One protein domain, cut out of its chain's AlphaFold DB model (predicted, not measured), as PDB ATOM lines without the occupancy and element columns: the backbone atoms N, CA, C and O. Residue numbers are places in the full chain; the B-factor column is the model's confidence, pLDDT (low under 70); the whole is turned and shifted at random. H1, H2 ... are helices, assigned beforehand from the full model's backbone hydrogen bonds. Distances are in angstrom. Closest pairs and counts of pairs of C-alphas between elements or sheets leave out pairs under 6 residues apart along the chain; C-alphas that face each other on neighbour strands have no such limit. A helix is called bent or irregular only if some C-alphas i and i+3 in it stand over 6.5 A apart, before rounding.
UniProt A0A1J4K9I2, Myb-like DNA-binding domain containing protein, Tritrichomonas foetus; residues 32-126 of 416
ATOM      1  N   ASN A  32     -36.142 -27.824 -35.352       87.81
ATOM      2  CA  ASN A  32     -36.805 -28.847 -34.543       87.81
ATOM      3  C   ASN A  32     -37.522 -28.254 -33.317       87.81
ATOM      4  O   ASN A  32     -38.489 -28.848 -32.835       87.81
ATOM      5  N   ASP A  33     -37.101 -27.078 -32.844       87.56
ATOM      6  CA  ASP A  33     -37.747 -26.384 -31.730       87.56
ATOM      7  C   ASP A  33     -39.108 -25.821 -32.131       87.56
ATOM      8  O   ASP A  33     -39.989 -25.701 -31.281       87.56
ATOM      9  N   ILE A  34     -39.295 -25.543 -33.424       89.94
ATOM     10  CA  ILE A  34     -40.501 -24.929 -33.983       89.94
ATOM     11  C   ILE A  34     -41.364 -25.966 -34.704       89.94
ATOM     12  O   ILE A  34     -42.547 -26.102 -34.409       89.94
ATOM     13  N   PHE A  35     -40.776 -26.743 -35.614       87.75
ATOM     14  CA  PHE A  35     -41.479 -27.620 -36.552       87.75
ATOM     15  C   PHE A  35     -42.377 -28.652 -35.863       87.75
ATOM     16  O   PHE A  35     -43.452 -28.955 -36.368       87.75
ATOM     17  N   LYS A  36     -42.015 -29.120 -34.661       86.88
ATOM     18  CA  LYS A  36     -42.846 -30.033 -33.852       86.88
ATOM     19  C   LYS A  36     -44.255 -29.500 -33.556       86.88
ATOM     20  O   LYS A  36     -45.170 -30.289 -33.358       86.88
ATOM     21  N   TYR A  37     -44.429 -28.178 -33.543       85.31
ATOM     22  CA  TYR A  37     -45.721 -27.523 -33.336       85.31
ATOM     23  C   TYR A  37     -46.491 -27.261 -34.634       85.31
ATOM     24  O   TYR A  37     -47.629 -26.828 -34.551       85.31
ATOM     25  N   TYR A  38     -45.891 -27.504 -35.806       79.25
ATOM     26  CA  TYR A  38     -46.471 -27.264 -37.139       79.25
ATOM     27  C   TYR A  38     -46.613 -28.551 -37.970       79.25
ATOM     28  O   TYR A  38     -47.334 -28.583 -38.965       79.25
ATOM     29  N   ASP A  39     -45.984 -29.645 -37.536       76.88
ATOM     30  CA  ASP A  39     -46.035 -30.982 -38.142       76.88
ATOM     31  C   ASP A  39     -47.338 -31.736 -37.796       76.88
ATOM     32  O   ASP A  39     -47.340 -32.890 -37.348       76.88
ATOM     33  N   PHE A  40     -48.477 -31.047 -37.920       67.75
ATOM     34  CA  PHE A  40     -49.785 -31.615 -37.599       67.75
ATOM     35  C   PHE A  40     -50.838 -31.524 -38.699       67.75
ATOM     36  O   PHE A  40     -51.831 -32.246 -38.614       67.75
ATOM     37  N   GLU A  41     -50.619 -30.709 -39.731       57.19
ATOM     38  CA  GLU A  41     -51.537 -30.610 -40.863       57.19
ATOM     39  C   GLU A  41     -51.495 -31.895 -41.702       57.19
ATOM     40  O   GLU A  41     -50.444 -32.218 -42.270       57.19
ATOM     41  N   PRO A  42     -52.614 -32.630 -41.824       49.62
ATOM     42  CA  PRO A  42     -52.683 -33.758 -42.730       49.62
ATOM     43  C   PRO A  42     -52.568 -33.228 -44.149       49.62
ATOM     44  O   PRO A  42     -53.295 -32.328 -44.573       49.62
ATOM     45  N   THR A  43     -51.672 -33.822 -44.917       52.44
ATOM     46  CA  THR A  43     -51.818 -33.784 -46.361       52.44
ATOM     47  C   THR A  43     -53.015 -34.669 -46.684       52.44
ATOM     48  O   THR A  43     -52.986 -35.860 -46.387       52.44
ATOM     49  N   SER A  44     -54.065 -34.131 -47.312       52.75
ATOM     50  CA  SER A  44     -55.208 -34.907 -47.841       52.75
ATOM     51  C   SER A  44     -54.804 -35.865 -48.982       52.75
ATOM     52  O   SER A  44     -55.623 -36.278 -49.796       52.75
ATOM     53  N   ILE A  45     -53.512 -36.178 -49.082       53.81
ATOM     54  CA  ILE A  45     -52.878 -36.986 -50.104       53.81
ATOM     55  C   ILE A  45     -52.497 -38.307 -49.443       53.81
ATOM     56  O   ILE A  45     -51.632 -38.341 -48.572       53.81
ATOM     57  N   GLY A  46     -53.121 -39.406 -49.867       54.12
ATOM     58  CA  GLY A  46     -52.793 -40.741 -49.357       54.12
ATOM     59  C   GLY A  46     -51.452 -41.291 -49.859       54.12
ATOM     60  O   GLY A  46     -51.035 -42.367 -49.430       54.12
ATOM     61  N   ASP A  47     -50.756 -40.565 -50.738       62.28
ATOM     62  CA  ASP A  47     -49.397 -40.893 -51.157       62.28
ATOM     63  C   ASP A  47     -48.361 -40.382 -50.143       62.28
ATOM     64  O   ASP A  47     -48.104 -39.181 -50.013       62.28
ATOM     65  N   LYS A  48     -47.728 -41.334 -49.449       70.62
ATOM     66  CA  LYS A  48     -46.679 -41.087 -48.453       70.62
ATOM     67  C   LYS A  48     -45.485 -40.320 -49.026       70.62
ATOM     68  O   LYS A  48     -44.861 -39.564 -48.291       70.62
ATOM     69  N   GLN A  49     -45.160 -40.496 -50.310       64.81
ATOM     70  CA  GLN A  49     -44.023 -39.812 -50.933       64.81
ATOM     71  C   GLN A  49     -44.321 -38.329 -51.151       64.81
ATOM     72  O   GLN A  49     -43.498 -37.473 -50.836       64.81
ATOM     73  N   VAL A  50     -45.521 -38.013 -51.634       60.41
ATOM     74  CA  VAL A  50     -45.947 -36.625 -51.855       60.41
ATOM     75  C   VAL A  50     -46.150 -35.903 -50.522       60.41
ATOM     76  O   VAL A  50     -45.746 -34.747 -50.384       60.41
ATOM     77  N   ALA A  51     -46.703 -36.591 -49.520       65.12
ATOM     78  CA  ALA A  51     -46.815 -36.074 -48.159       65.12
ATOM     79  C   ALA A  51     -45.443 -35.693 -47.575       65.12
ATOM     80  O   ALA A  51     -45.295 -34.601 -47.025       65.12
ATOM     81  N   GLU A  52     -44.425 -36.541 -47.758       74.50
ATOM     82  CA  GLU A  52     -43.066 -36.269 -47.278       74.50
ATOM     83  C   GLU A  52     -42.400 -35.109 -48.037       74.50
ATOM     84  O   GLU A  52     -41.768 -34.256 -47.419       74.50
ATOM     85  N   ILE A  53     -42.604 -34.997 -49.357       70.38
ATOM     86  CA  ILE A  53     -42.103 -33.857 -50.148       70.38
ATOM     87  C   ILE A  53     -42.717 -32.538 -49.660       70.38
ATOM     88  O   ILE A  53     -42.006 -31.548 -49.485       70.38
ATOM     89  N   ILE A  54     -44.027 -32.511 -49.409       68.12
ATOM     90  CA  ILE A  54     -44.727 -31.316 -48.916       68.12
ATOM     91  C   ILE A  54     -44.258 -30.965 -47.502       68.12
ATOM     92  O   ILE A  54     -43.974 -29.801 -47.215       68.12
ATOM     93  N   ARG A  55     -44.128 -31.967 -46.628       79.94
ATOM     94  CA  ARG A  55     -43.590 -31.814 -45.273       79.94
ATOM     95  C   ARG A  55     -42.175 -31.233 -45.294       79.94
ATOM     96  O   ARG A  55     -41.896 -30.287 -44.558       79.94
ATOM     97  N   GLN A  56     -41.315 -31.724 -46.185       79.00
ATOM     98  CA  GLN A  56     -39.961 -31.205 -46.363       79.00
ATOM     99  C   GLN A  56     -39.955 -29.782 -46.940       79.00
ATOM    100  O   GLN A  56     -39.174 -28.948 -46.491       79.00
ATOM    101  N   GLY A  57     -40.860 -29.465 -47.870       76.56
ATOM    102  CA  GLY A  57     -41.053 -28.109 -48.389       76.56
ATOM    103  C   GLY A  57     -41.450 -27.109 -47.299       76.56
ATOM    104  O   GLY A  57     -40.845 -26.041 -47.191       76.56
ATOM    105  N   LYS A  58     -42.398 -27.482 -46.428       80.75
ATOM    106  CA  LYS A  58     -42.770 -26.686 -45.244       80.75
ATOM    107  C   LYS A  58     -41.577 -26.491 -44.315       80.75
ATOM    108  O   LYS A  58     -41.289 -25.365 -43.918       80.75
ATOM    109  N   LYS A  59     -40.844 -27.567 -44.021       85.81
ATOM    110  CA  LYS A  59     -39.645 -27.517 -43.179       85.81
ATOM    111  C   LYS A  59     -38.582 -26.573 -43.751       85.81
ATOM    112  O   LYS A  59     -38.035 -25.770 -43.004       85.81
ATOM    113  N   ASN A  60     -38.344 -26.610 -45.063       81.12
ATOM    114  CA  ASN A  60     -37.393 -25.727 -45.742       81.12
ATOM    115  C   ASN A  60     -37.832 -24.252 -45.677       81.12
ATOM    116  O   ASN A  60     -37.016 -23.393 -45.358       81.12
ATOM    117  N   ARG A  61     -39.120 -23.951 -45.904       83.25
ATOM    118  CA  ARG A  61     -39.665 -22.584 -45.769       83.25
ATOM    119  C   ARG A  61     -39.487 -22.045 -44.351       83.25
ATOM    120  O   ARG A  61     -39.029 -20.921 -44.167       83.25
ATOM    121  N   MET A  62     -39.831 -22.854 -43.352       87.12
ATOM    122  CA  MET A  62     -39.658 -22.488 -41.947       87.12
ATOM    123  C   MET A  62     -38.181 -22.308 -41.590       87.12
ATOM    124  O   MET A  62     -37.855 -21.373 -40.866       87.12
ATOM    125  N   GLN A  63     -37.286 -23.138 -42.135       90.25
ATOM    126  CA  GLN A  63     -35.844 -22.979 -41.964       90.25
ATOM    127  C   GLN A  63     -35.375 -21.621 -42.497       90.25
ATOM    128  O   GLN A  63     -34.678 -20.916 -41.784       90.25
ATOM    129  N   THR A  64     -35.824 -21.195 -43.684       86.56
ATOM    130  CA  THR A  64     -35.471 -19.872 -44.229       86.56
ATOM    131  C   THR A  64     -35.930 -18.723 -43.327       86.56
ATOM    132  O   THR A  64     -35.207 -17.741 -43.165       86.56
ATOM    133  N   ILE A  65     -37.118 -18.833 -42.727       87.81
ATOM    134  CA  ILE A  65     -37.630 -17.837 -41.773       87.81
ATOM    135  C   ILE A  65     -36.772 -17.824 -40.501       87.81
ATOM    136  O   ILE A  65     -36.356 -16.759 -40.052       87.81
ATOM    137  N   ILE A  66     -36.452 -19.000 -39.960       92.31
ATOM    138  CA  ILE A  66     -35.603 -19.154 -38.772       92.31
ATOM    139  C   ILE A  66     -34.190 -18.622 -39.027       92.31
ATOM    140  O   ILE A  66     -33.641 -17.935 -38.174       92.31
ATOM    141  N   ASP A  67     -33.614 -18.871 -40.203       90.19
ATOM    142  CA  ASP A  67     -32.293 -18.361 -40.573       90.19
ATOM    143  C   ASP A  67     -32.278 -16.830 -40.616       90.19
ATOM    144  O   ASP A  67     -31.295 -16.213 -40.211       90.19
ATOM    145  N   ARG A  68     -33.366 -16.200 -41.081       87.94
ATOM    146  CA  ARG A  68     -33.516 -14.736 -41.047       87.94
ATOM    147  C   ARG A  68     -33.679 -14.227 -39.622       87.94
ATOM    148  O   ARG A  68     -32.959 -13.313 -39.238       87.94
ATOM    149  N   LEU A  69     -34.556 -14.853 -38.841       90.56
ATOM    150  CA  LEU A  69     -34.774 -14.514 -37.438       90.56
ATOM    151  C   LEU A  69     -33.469 -14.599 -36.641       90.56
ATOM    152  O   LEU A  69     -33.126 -13.649 -35.952       90.56
ATOM    153  N   ASN A  70     -32.698 -15.679 -36.794       92.75
ATOM    154  CA  ASN A  70     -31.424 -15.886 -36.102       92.75
ATOM    155  C   ASN A  70     -30.373 -14.810 -36.427       92.75
ATOM    156  O   ASN A  70     -29.546 -14.513 -35.570       92.75
ATOM    157  N   ARG A  71     -30.410 -14.181 -37.614       89.31
ATOM    158  CA  ARG A  71     -29.506 -13.060 -37.952       89.31
ATOM    159  C   ARG A  71     -29.788 -11.815 -37.115       89.31
ATOM    160  O   ARG A  71     -28.857 -11.098 -36.766       89.31
ATOM    161  N   SER A  72     -31.057 -11.558 -36.803       88.31
ATOM    162  CA  SER A  72     -31.511 -10.401 -36.018       88.31
ATOM    163  C   SER A  72     -31.848 -10.740 -34.562       88.31
ATOM    164  O   SER A  72     -32.147  -9.843 -33.776       88.31
ATOM    165  N   LEU A  73     -31.791 -12.017 -34.179       89.00
ATOM    166  CA  LEU A  73     -32.177 -12.513 -32.858       89.00
ATOM    167  C   LEU A  73     -31.425 -11.822 -31.709       89.00
ATOM    168  O   LEU A  73     -32.095 -11.451 -30.749       89.00
ATOM    169  N   PRO A  74     -30.104 -11.547 -31.796       87.81
ATOM    170  CA  PRO A  74     -29.395 -10.837 -30.728       87.81
ATOM    171  C   PRO A  74     -29.924  -9.423 -30.467       87.81
ATOM    172  O   PRO A  74     -29.831  -8.936 -29.345       87.81
ATOM    173  N   GLN A  75     -30.474  -8.760 -31.490       84.44
ATOM    174  CA  GLN A  75     -31.050  -7.419 -31.367       84.44
ATOM    175  C   GLN A  75     -32.491  -7.499 -30.859       84.44
ATOM    176  O   GLN A  75     -32.856  -6.796 -29.925       84.44
ATOM    177  N   ILE A  76     -33.297  -8.406 -31.420       87.25
ATOM    178  CA  ILE A  76     -34.704  -8.597 -31.036       87.25
ATOM    179  C   ILE A  76     -34.815  -9.051 -29.575       87.25
ATOM    180  O   ILE A  76     -35.631  -8.531 -28.820       87.25
ATOM    181  N   ALA A  77     -33.988 -10.003 -29.144       87.88
ATOM    182  CA  ALA A  77     -34.077 -10.588 -27.810       87.88
ATOM    183  C   ALA A  77     -33.848  -9.584 -26.667       87.88
ATOM    184  O   ALA A  77     -34.364  -9.798 -25.573       87.88
ATOM    185  N   GLN A  78     -33.160  -8.464 -26.926       87.81
ATOM    186  CA  GLN A  78     -33.006  -7.371 -25.956       87.81
ATOM    187  C   GLN A  78     -34.357  -6.758 -25.565       87.81
ATOM    188  O   GLN A  78     -34.559  -6.379 -24.413       87.81
ATOM    189  N   PHE A  79     -35.297  -6.703 -26.510       85.38
ATOM    190  CA  PHE A  79     -36.643  -6.167 -26.304       85.38
ATOM    191  C   PHE A  79     -37.630  -7.229 -25.803       85.38
ATOM    192  O   PHE A  79     -38.644  -6.893 -25.195       85.38
ATOM    193  N   PHE A  80     -37.328  -8.513 -26.015       85.81
ATOM    194  CA  PHE A  80     -38.201  -9.635 -25.663       85.81
ATOM    195  C   PHE A  80     -37.460 -10.712 -24.855       85.81
ATOM    196  O   PHE A  80     -37.348 -11.845 -25.318       85.81
ATOM    197  N   PRO A  81     -36.967 -10.422 -23.640       81.94
ATOM    198  CA  PRO A  81     -36.100 -11.346 -22.898       81.94
ATOM    199  C   PRO A  81     -36.798 -12.640 -22.445       81.94
ATOM    200  O   PRO A  81     -36.142 -13.647 -22.206       81.94
ATOM    201  N   ASN A  82     -38.131 -12.632 -22.339       85.81
ATOM    202  CA  ASN A  82     -38.913 -13.762 -21.822       85.81
ATOM    203  C   ASN A  82     -39.550 -14.631 -22.920       85.81
ATOM    204  O   ASN A  82     -40.357 -15.508 -22.611       85.81
ATOM    205  N   PHE A  83     -39.252 -14.371 -24.194       90.56
ATOM    206  CA  PHE A  83     -39.852 -15.115 -25.298       90.56
ATOM    207  C   PHE A  83     -39.226 -16.501 -25.438       90.56
ATOM    208  O   PHE A  83     -38.010 -16.678 -25.449       90.56
ATOM    209  N   SER A  84     -40.074 -17.512 -25.601       91.44
ATOM    210  CA  SER A  84     -39.650 -18.839 -26.037       91.44
ATOM    211  C   SER A  84     -39.332 -18.847 -27.540       91.44
ATOM    212  O   SER A  84     -39.853 -18.014 -28.285       91.44
ATOM    213  N   PRO A  85     -38.553 -19.827 -28.043       91.88
ATOM    214  CA  PRO A  85     -38.256 -19.953 -29.476       91.88
ATOM    215  C   PRO A  85     -39.503 -19.918 -30.371       91.88
ATOM    216  O   PRO A  85     -39.496 -19.332 -31.452       91.88
ATOM    217  N   LEU A  86     -40.601 -20.515 -29.896       91.25
ATOM    218  CA  LEU A  86     -41.883 -20.511 -30.596       91.25
ATOM    219  C   LEU A  86     -42.513 -19.115 -30.651       91.25
ATOM    220  O   LEU A  86     -43.075 -18.755 -31.679       91.25
ATOM    221  N   GLU A  87     -42.425 -18.337 -29.575       93.19
ATOM    222  CA  GLU A  87     -42.970 -16.975 -29.526       93.19
ATOM    223  C   GLU A  87     -42.174 -16.033 -30.425       93.19
ATOM    224  O   GLU A  87     -42.789 -15.284 -31.179       93.19
ATOM    225  N   TYR A  88     -40.840 -16.142 -30.447       92.75
ATOM    226  CA  TYR A  88     -40.022 -15.406 -31.415       92.75
ATOM    227  C   TYR A  88     -40.411 -15.733 -32.856       92.75
ATOM    228  O   TYR A  88     -40.574 -14.825 -33.665       92.75
ATOM    229  N   TYR A  89     -40.596 -17.016 -33.175       93.31
ATOM    230  CA  TYR A  89     -40.999 -17.428 -34.516       93.31
ATOM    231  C   TYR A  89     -42.380 -16.876 -34.905       93.31
ATOM    232  O   TYR A  89     -42.522 -16.325 -35.991       93.31
ATOM    233  N   ILE A  90     -43.386 -16.992 -34.028       91.19
ATOM    234  CA  ILE A  90     -44.747 -16.502 -34.312       91.19
ATOM    235  C   ILE A  90     -44.749 -14.979 -34.456       91.19
ATOM    236  O   ILE A  90     -45.347 -14.464 -35.391       91.19
ATOM    237  N   ALA A  91     -44.075 -14.261 -33.557       90.06
ATOM    238  CA  ALA A  91     -44.034 -12.806 -33.608       90.06
ATOM    239  C   ALA A  91     -43.324 -12.305 -34.870       90.06
ATOM    240  O   ALA A  91     -43.788 -11.367 -35.509       90.06
ATOM    241  N   PHE A  92     -42.243 -12.973 -35.274       91.06
ATOM    242  CA  PHE A  92     -41.536 -12.651 -36.507       91.06
ATOM    243  C   PHE A  92     -42.375 -12.942 -37.762       91.06
ATOM    244  O   PHE A  92     -42.368 -12.135 -38.688       91.06
ATOM    245  N   ASP A  93     -43.137 -14.041 -37.783       88.06
ATOM    246  CA  ASP A  93     -44.047 -14.383 -38.888       88.06
ATOM    247  C   ASP A  93     -45.226 -13.391 -38.997       88.06
ATOM    248  O   ASP A  93     -45.526 -12.908 -40.089       88.06
ATOM    249  N   GLU A  94     -45.832 -12.994 -37.869       87.50
ATOM    250  CA  GLU A  94     -46.897 -11.973 -37.813       87.50
ATOM    251  C   GLU A  94     -46.403 -10.588 -38.271       87.50
ATOM    252  O   GLU A  94     -47.144  -9.845 -38.911       87.50
ATOM    253  N   CYS A  95     -45.133 -10.262 -38.012       84.62
ATOM    254  CA  CYS A  95     -44.471  -9.049 -38.502       84.62
ATOM    255  C   CYS A  95     -43.897  -9.202 -39.923       84.62
ATOM    256  O   CYS A  95     -42.971  -8.487 -40.294       84.62
ATOM    257  N   GLN A  96     -44.418 -10.137 -40.725       82.88
ATOM    258  CA  GLN A  96     -44.017 -10.359 -42.121       82.88
ATOM    259  C   GLN A  96     -42.519 -10.659 -42.321       82.88
ATOM    260  O   GLN A  96     -41.978 -10.475 -43.414       82.88
ATOM    261  N   ASN A  97     -41.853 -11.212 -41.305       83.94
ATOM    262  CA  ASN A  97     -40.412 -11.477 -41.270       83.94
ATOM    263  C   ASN A  97     -39.539 -10.212 -41.287       83.94
ATOM    264  O   ASN A  97     -38.394 -10.268 -41.753       83.94
ATOM    265  N   ASP A  98     -40.071  -9.087 -40.805       83.38
ATOM    266  CA  ASP A  98     -39.334  -7.839 -40.640       83.38
ATOM    267  C   ASP A  98     -38.924  -7.612 -39.167       83.38
ATOM    268  O   ASP A  98     -39.789  -7.495 -38.291       83.38
ATOM    269  N   PRO A  99     -37.613  -7.558 -38.858       81.44
ATOM    270  CA  PRO A  99     -37.135  -7.401 -37.486       81.44
ATOM    271  C   PRO A  99     -37.436  -6.019 -36.891       81.44
ATOM    272  O   PRO A  99     -37.675  -5.928 -35.688       81.44
ATOM    273  N   GLU A 100     -37.454  -4.954 -37.698       80.25
ATOM    274  CA  GLU A 100     -37.714  -3.592 -37.211       80.25
ATOM    275  C   GLU A 100     -39.168  -3.432 -36.766       80.25
ATOM    276  O   GLU A 100     -39.435  -2.942 -35.666       80.25
ATOM    277  N   THR A 101     -40.106  -3.932 -37.575       83.94
ATOM    278  CA  THR A 101     -41.528  -3.975 -37.222       83.94
ATOM    279  C   THR A 101     -41.752  -4.757 -35.930       83.94
ATOM    280  O   THR A 101     -42.496  -4.302 -35.064       83.94
ATOM    281  N   LEU A 102     -41.073  -5.894 -35.748       85.75
ATOM    282  CA  LEU A 102     -41.182  -6.672 -34.514       85.75
ATOM    283  C   LEU A 102     -40.685  -5.887 -33.291       85.75
ATOM    284  O   LEU A 102     -41.357  -5.868 -32.263       85.75
ATOM    285  N   ILE A 103     -39.545  -5.202 -33.396       83.62
ATOM    286  CA  ILE A 103     -39.008  -4.378 -32.303       83.62
ATOM    287  C   ILE A 103     -39.968  -3.232 -31.963       83.62
ATOM    288  O   ILE A 103     -40.206  -2.964 -30.785       83.62
ATOM    289  N   LEU A 104     -40.578  -2.594 -32.964       82.06
ATOM    290  CA  LEU A 104     -41.556  -1.525 -32.749       82.06
ATOM    291  C   LEU A 104     -42.779  -2.012 -31.950       82.06
ATOM    292  O   LEU A 104     -43.265  -1.315 -31.058       82.06
ATOM    293  N   GLN A 105     -43.227  -3.239 -32.221       82.00
ATOM    294  CA  GLN A 105     -44.351  -3.884 -31.536       82.00
ATOM    295  C   GLN A 105     -44.016  -4.372 -30.113       82.00
ATOM    296  O   GLN A 105     -44.902  -4.838 -29.399       82.00
ATOM    297  N   SER A 106     -42.768  -4.231 -29.643       81.94
ATOM    298  CA  SER A 106     -42.360  -4.656 -28.288       81.94
ATOM    299  C   SER A 106     -43.090  -3.940 -27.150       81.94
ATOM    300  O   SER A 106     -43.176  -4.461 -26.038       81.94
ATOM    301  N   THR A 107     -43.635  -2.755 -27.423       82.88
ATOM    302  CA  THR A 107     -44.368  -1.945 -26.440       82.88
ATOM    303  C   THR A 107     -45.873  -2.216 -26.430       82.88
ATOM    304  O   THR A 107     -46.552  -1.845 -25.468       82.88
ATOM    305  N   ASP A 108     -46.399  -2.890 -27.458       86.81
ATOM    306  CA  ASP A 108     -47.824  -3.168 -27.586       86.81
ATOM    307  C   ASP A 108     -48.223  -4.408 -26.770       86.81
ATOM    308  O   ASP A 108     -47.893  -5.555 -27.079       86.81
ATOM    309  N   LYS A 109     -48.987  -4.170 -25.703       88.38
ATOM    310  CA  LYS A 109     -49.472  -5.221 -24.803       88.38
ATOM    311  C   LYS A 109     -50.499  -6.139 -25.461       88.38
ATOM    312  O   LYS A 109     -50.571  -7.309 -25.082       88.38
ATOM    313  N   GLU A 110     -51.300  -5.635 -26.399       90.62
ATOM    314  CA  GLU A 110     -52.295  -6.451 -27.101       90.62
ATOM    315  C   GLU A 110     -51.605  -7.414 -28.062       90.62
ATOM    316  O   GLU A 110     -51.898  -8.613 -28.051       90.62
ATOM    317  N   PHE A 111     -50.613  -6.914 -28.802       90.00
ATOM    318  CA  PHE A 111     -49.754  -7.736 -29.647       90.00
ATOM    319  C   PHE A 111     -49.057  -8.839 -28.840       90.00
ATOM    320  O   PHE A 111     -49.209 -10.023 -29.147       90.00
ATOM    321  N   LEU A 112     -48.372  -8.483 -27.749       88.75
ATOM    322  CA  LEU A 112     -47.683  -9.447 -26.882       88.75
ATOM    323  C   LEU A 112     -48.622 -10.540 -26.352       88.75
ATOM    324  O   LEU A 112     -48.279 -11.727 -26.362       88.75
ATOM    325  N   LYS A 113     -49.827 -10.153 -25.918       91.00
ATOM    326  CA  LYS A 113     -50.843 -11.093 -25.441       91.00
ATOM    327  C   LYS A 113     -51.289 -12.044 -26.555       91.00
ATOM    328  O   LYS A 113     -51.334 -13.253 -26.326       91.00
ATOM    329  N   LYS A 114     -51.536 -11.529 -27.763       92.25
ATOM    330  CA  LYS A 114     -51.911 -12.329 -28.940       92.25
ATOM    331  C   LYS A 114     -50.838 -13.367 -29.290       92.25
ATOM    332  O   LYS A 114     -51.174 -14.520 -29.576       92.25
ATOM    333  N   ILE A 115     -49.558 -12.991 -29.245       92.00
ATOM    334  CA  ILE A 115     -48.438 -13.912 -29.499       92.00
ATOM    335  C   ILE A 115     -48.393 -15.022 -28.446       92.00
ATOM    336  O   ILE A 115     -48.269 -16.200 -28.794       92.00
ATOM    337  N   HIS A 116     -48.546 -14.672 -27.170       91.94
ATOM    338  CA  HIS A 116     -48.524 -15.650 -26.085       91.94
ATOM    339  C   HIS A 116     -49.690 -16.648 -26.183       91.94
ATOM    340  O   HIS A 116     -49.486 -17.861 -26.104       91.94
ATOM    341  N   GLU A 117     -50.906 -16.160 -26.442       91.69
ATOM    342  CA  GLU A 117     -52.090 -17.000 -26.671       91.69
ATOM    343  C   GLU A 117     -51.891 -17.934 -27.873       91.69
ATOM    344  O   GLU A 117     -52.127 -19.141 -27.778       91.69
ATOM    345  N   SER A 118     -51.347 -17.401 -28.969       88.88
ATOM    346  CA  SER A 118     -51.005 -18.151 -30.181       88.88
ATOM    347  C   SER A 118     -49.970 -19.254 -29.934       88.88
ATOM    348  O   SER A 118     -50.044 -20.334 -30.535       88.88
ATOM    349  N   ALA A 119     -48.996 -19.009 -29.055       90.50
ATOM    350  CA  ALA A 119     -47.995 -19.992 -28.661       90.50
ATOM    351  C   ALA A 119     -48.581 -21.076 -27.745       90.50
ATOM    352  O   ALA A 119     -48.251 -22.254 -27.905       90.50
ATOM    353  N   ILE A 120     -49.468 -20.710 -26.811       90.44
ATOM    354  CA  ILE A 120     -50.192 -21.660 -25.951       90.44
ATOM    355  C   ILE A 120     -51.077 -22.574 -26.797       90.44
ATOM    356  O   ILE A 120     -51.044 -23.795 -26.612       90.44
ATOM    357  N   GLU A 121     -51.832 -22.014 -27.745       87.94
ATOM    358  CA  GLU A 121     -52.681 -22.791 -28.647       87.94
ATOM    359  C   GLU A 121     -51.843 -23.822 -29.410       87.94
ATOM    360  O   GLU A 121     -52.130 -25.018 -29.336       87.94
ATOM    361  N   ARG A 122     -50.749 -23.390 -30.046       86.06
ATOM    362  CA  ARG A 122     -49.841 -24.274 -30.796       86.06
ATOM    363  C   ARG A 122     -49.195 -25.351 -29.924       86.06
ATOM    364  O   ARG A 122     -49.139 -26.509 -30.329       86.06
ATOM    365  N   LYS A 123     -48.772 -25.023 -28.699       88.56
ATOM    366  CA  LYS A 123     -48.277 -26.022 -27.730       88.56
ATOM    367  C   LYS A 123     -49.362 -27.041 -27.370       88.56
ATOM    368  O   LYS A 123     -49.066 -28.225 -27.230       88.56
ATOM    369  N   SER A 124     -50.622 -26.613 -27.267       86.62
ATOM    370  CA  SER A 124     -51.747 -27.499 -26.947       86.62
ATOM    371  C   SER A 124     -52.053 -28.529 -28.045       86.62
ATOM    372  O   SER A 124     -52.610 -29.586 -27.742       86.62
ATOM    373  N   LEU A 125     -51.644 -28.265 -29.292       81.44
ATOM    374  CA  LEU A 125     -51.809 -29.172 -30.435       81.44
ATOM    375  C   LEU A 125     -50.849 -30.371 -30.413       81.44
ATOM    376  O   LEU A 125     -50.999 -31.282 -31.226       81.44
ATOM    377  N   LEU A 126     -49.909 -30.425 -29.461       81.00
ATOM    378  CA  LEU A 126     -49.136 -31.639 -29.193       81.00
ATOM    379  C   LEU A 126     -50.010 -32.783 -28.646       81.00
ATOM    380  O   LEU A 126     -49.656 -33.947 -28.819       81.00
TER     381      LEU A 126
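Overview. This is residues 32 to 126 of the 416 residues of the protein "Myb-like DNA-binding domain containing protein" of Tritrichomonas foetus (UniProt A0A1J4K9I2). Look for one very long helix, H2, kinked near its far end, running along one side of an elongated body, with H5 on the other side and the short helix H3 crossing between them. H4 closes the end where H2 kinks, and tiny H1 packs on H3; at the opposite end, the first residues of H2 and the link before it reach beyond the other helices. The 95 printed residues include five named helices, in chain order H1 H2 H3 H4 H5, with no named strand: the class is all helix. The whole is only just compact, close to loose, with a radius of gyration of the C-alphas of 14.7 A, and spans 46 by 27 by 18 A.

Arrangement. Start at H2, residues 48 to 79, which has a kink of 70 degrees near residue 73 and is irregular: C-alphas 71 and 74 are 7.6 A apart. With residues 65 to 69 alone it touches the hub, H3, residues 85 to 94, about perpendicular at 86 degrees; the closest C-alphas, of Leu 69 and Phe 92, are 7.1 A apart. With residues 69 to 79 alone H2 touches H4, residues 99 to 107, at a steep tilt of 63 degrees, the same way; the closest C-alphas, of Ile 76 and Ile 103, are 6.2 A apart. H4 is irregular, but only just: C-alphas 104 and 107 are 6.9 A apart. H3 and H4 only just touch, with 3 pairs of C-alphas within 8 A, the closest being Phe 92 and Leu 102 at 6.3 A. Now find H5, residues 109 to 124, which touches H3 with residues 115 to 119 alone, at a steep tilt of 58 degrees, opposite ways; the C-alphas of Glu 87 and Ala 119, the closest, are 5.9 A apart. H4 and H5 touch only at the corner, and only just, with 3 pairs within 8 A, while H2 and H5 are apart. H1, residues 32 to 35, touches H3, closest at the C-alphas of Ile 34 and Leu 86, 5.7 A. In H3 and H5 every O i to N i+4 pair is within hydrogen-bond range; H2 has 23 of 28, H4 has 4 of 5, and H1 is too short for such a pair.

Along the chain. Find C-alpha 48 at (-46.679, -41.087, -48.453); from there H2 runs 42.6 A to C-alpha 79 at (-36.643, -6.167, -26.304). H5 runs 22.5 A, ending at C-alpha 124 at (-51.747, -27.499, -26.947). H3 measures 14.4 A, H4 14.3 A and H1 5.2 A.

Size, cuts and confidence. The two C-alphas farthest apart, of Asp 47 and Thr 107, are 46.4 A apart. The printed part has no cut; the link from H1 to H2, residues 36 to 47, is long, and the other three are tight. Mean pLDDT of the printed part is 82.9, with residues 40 to 47, 49 to 51 and 54 under 70.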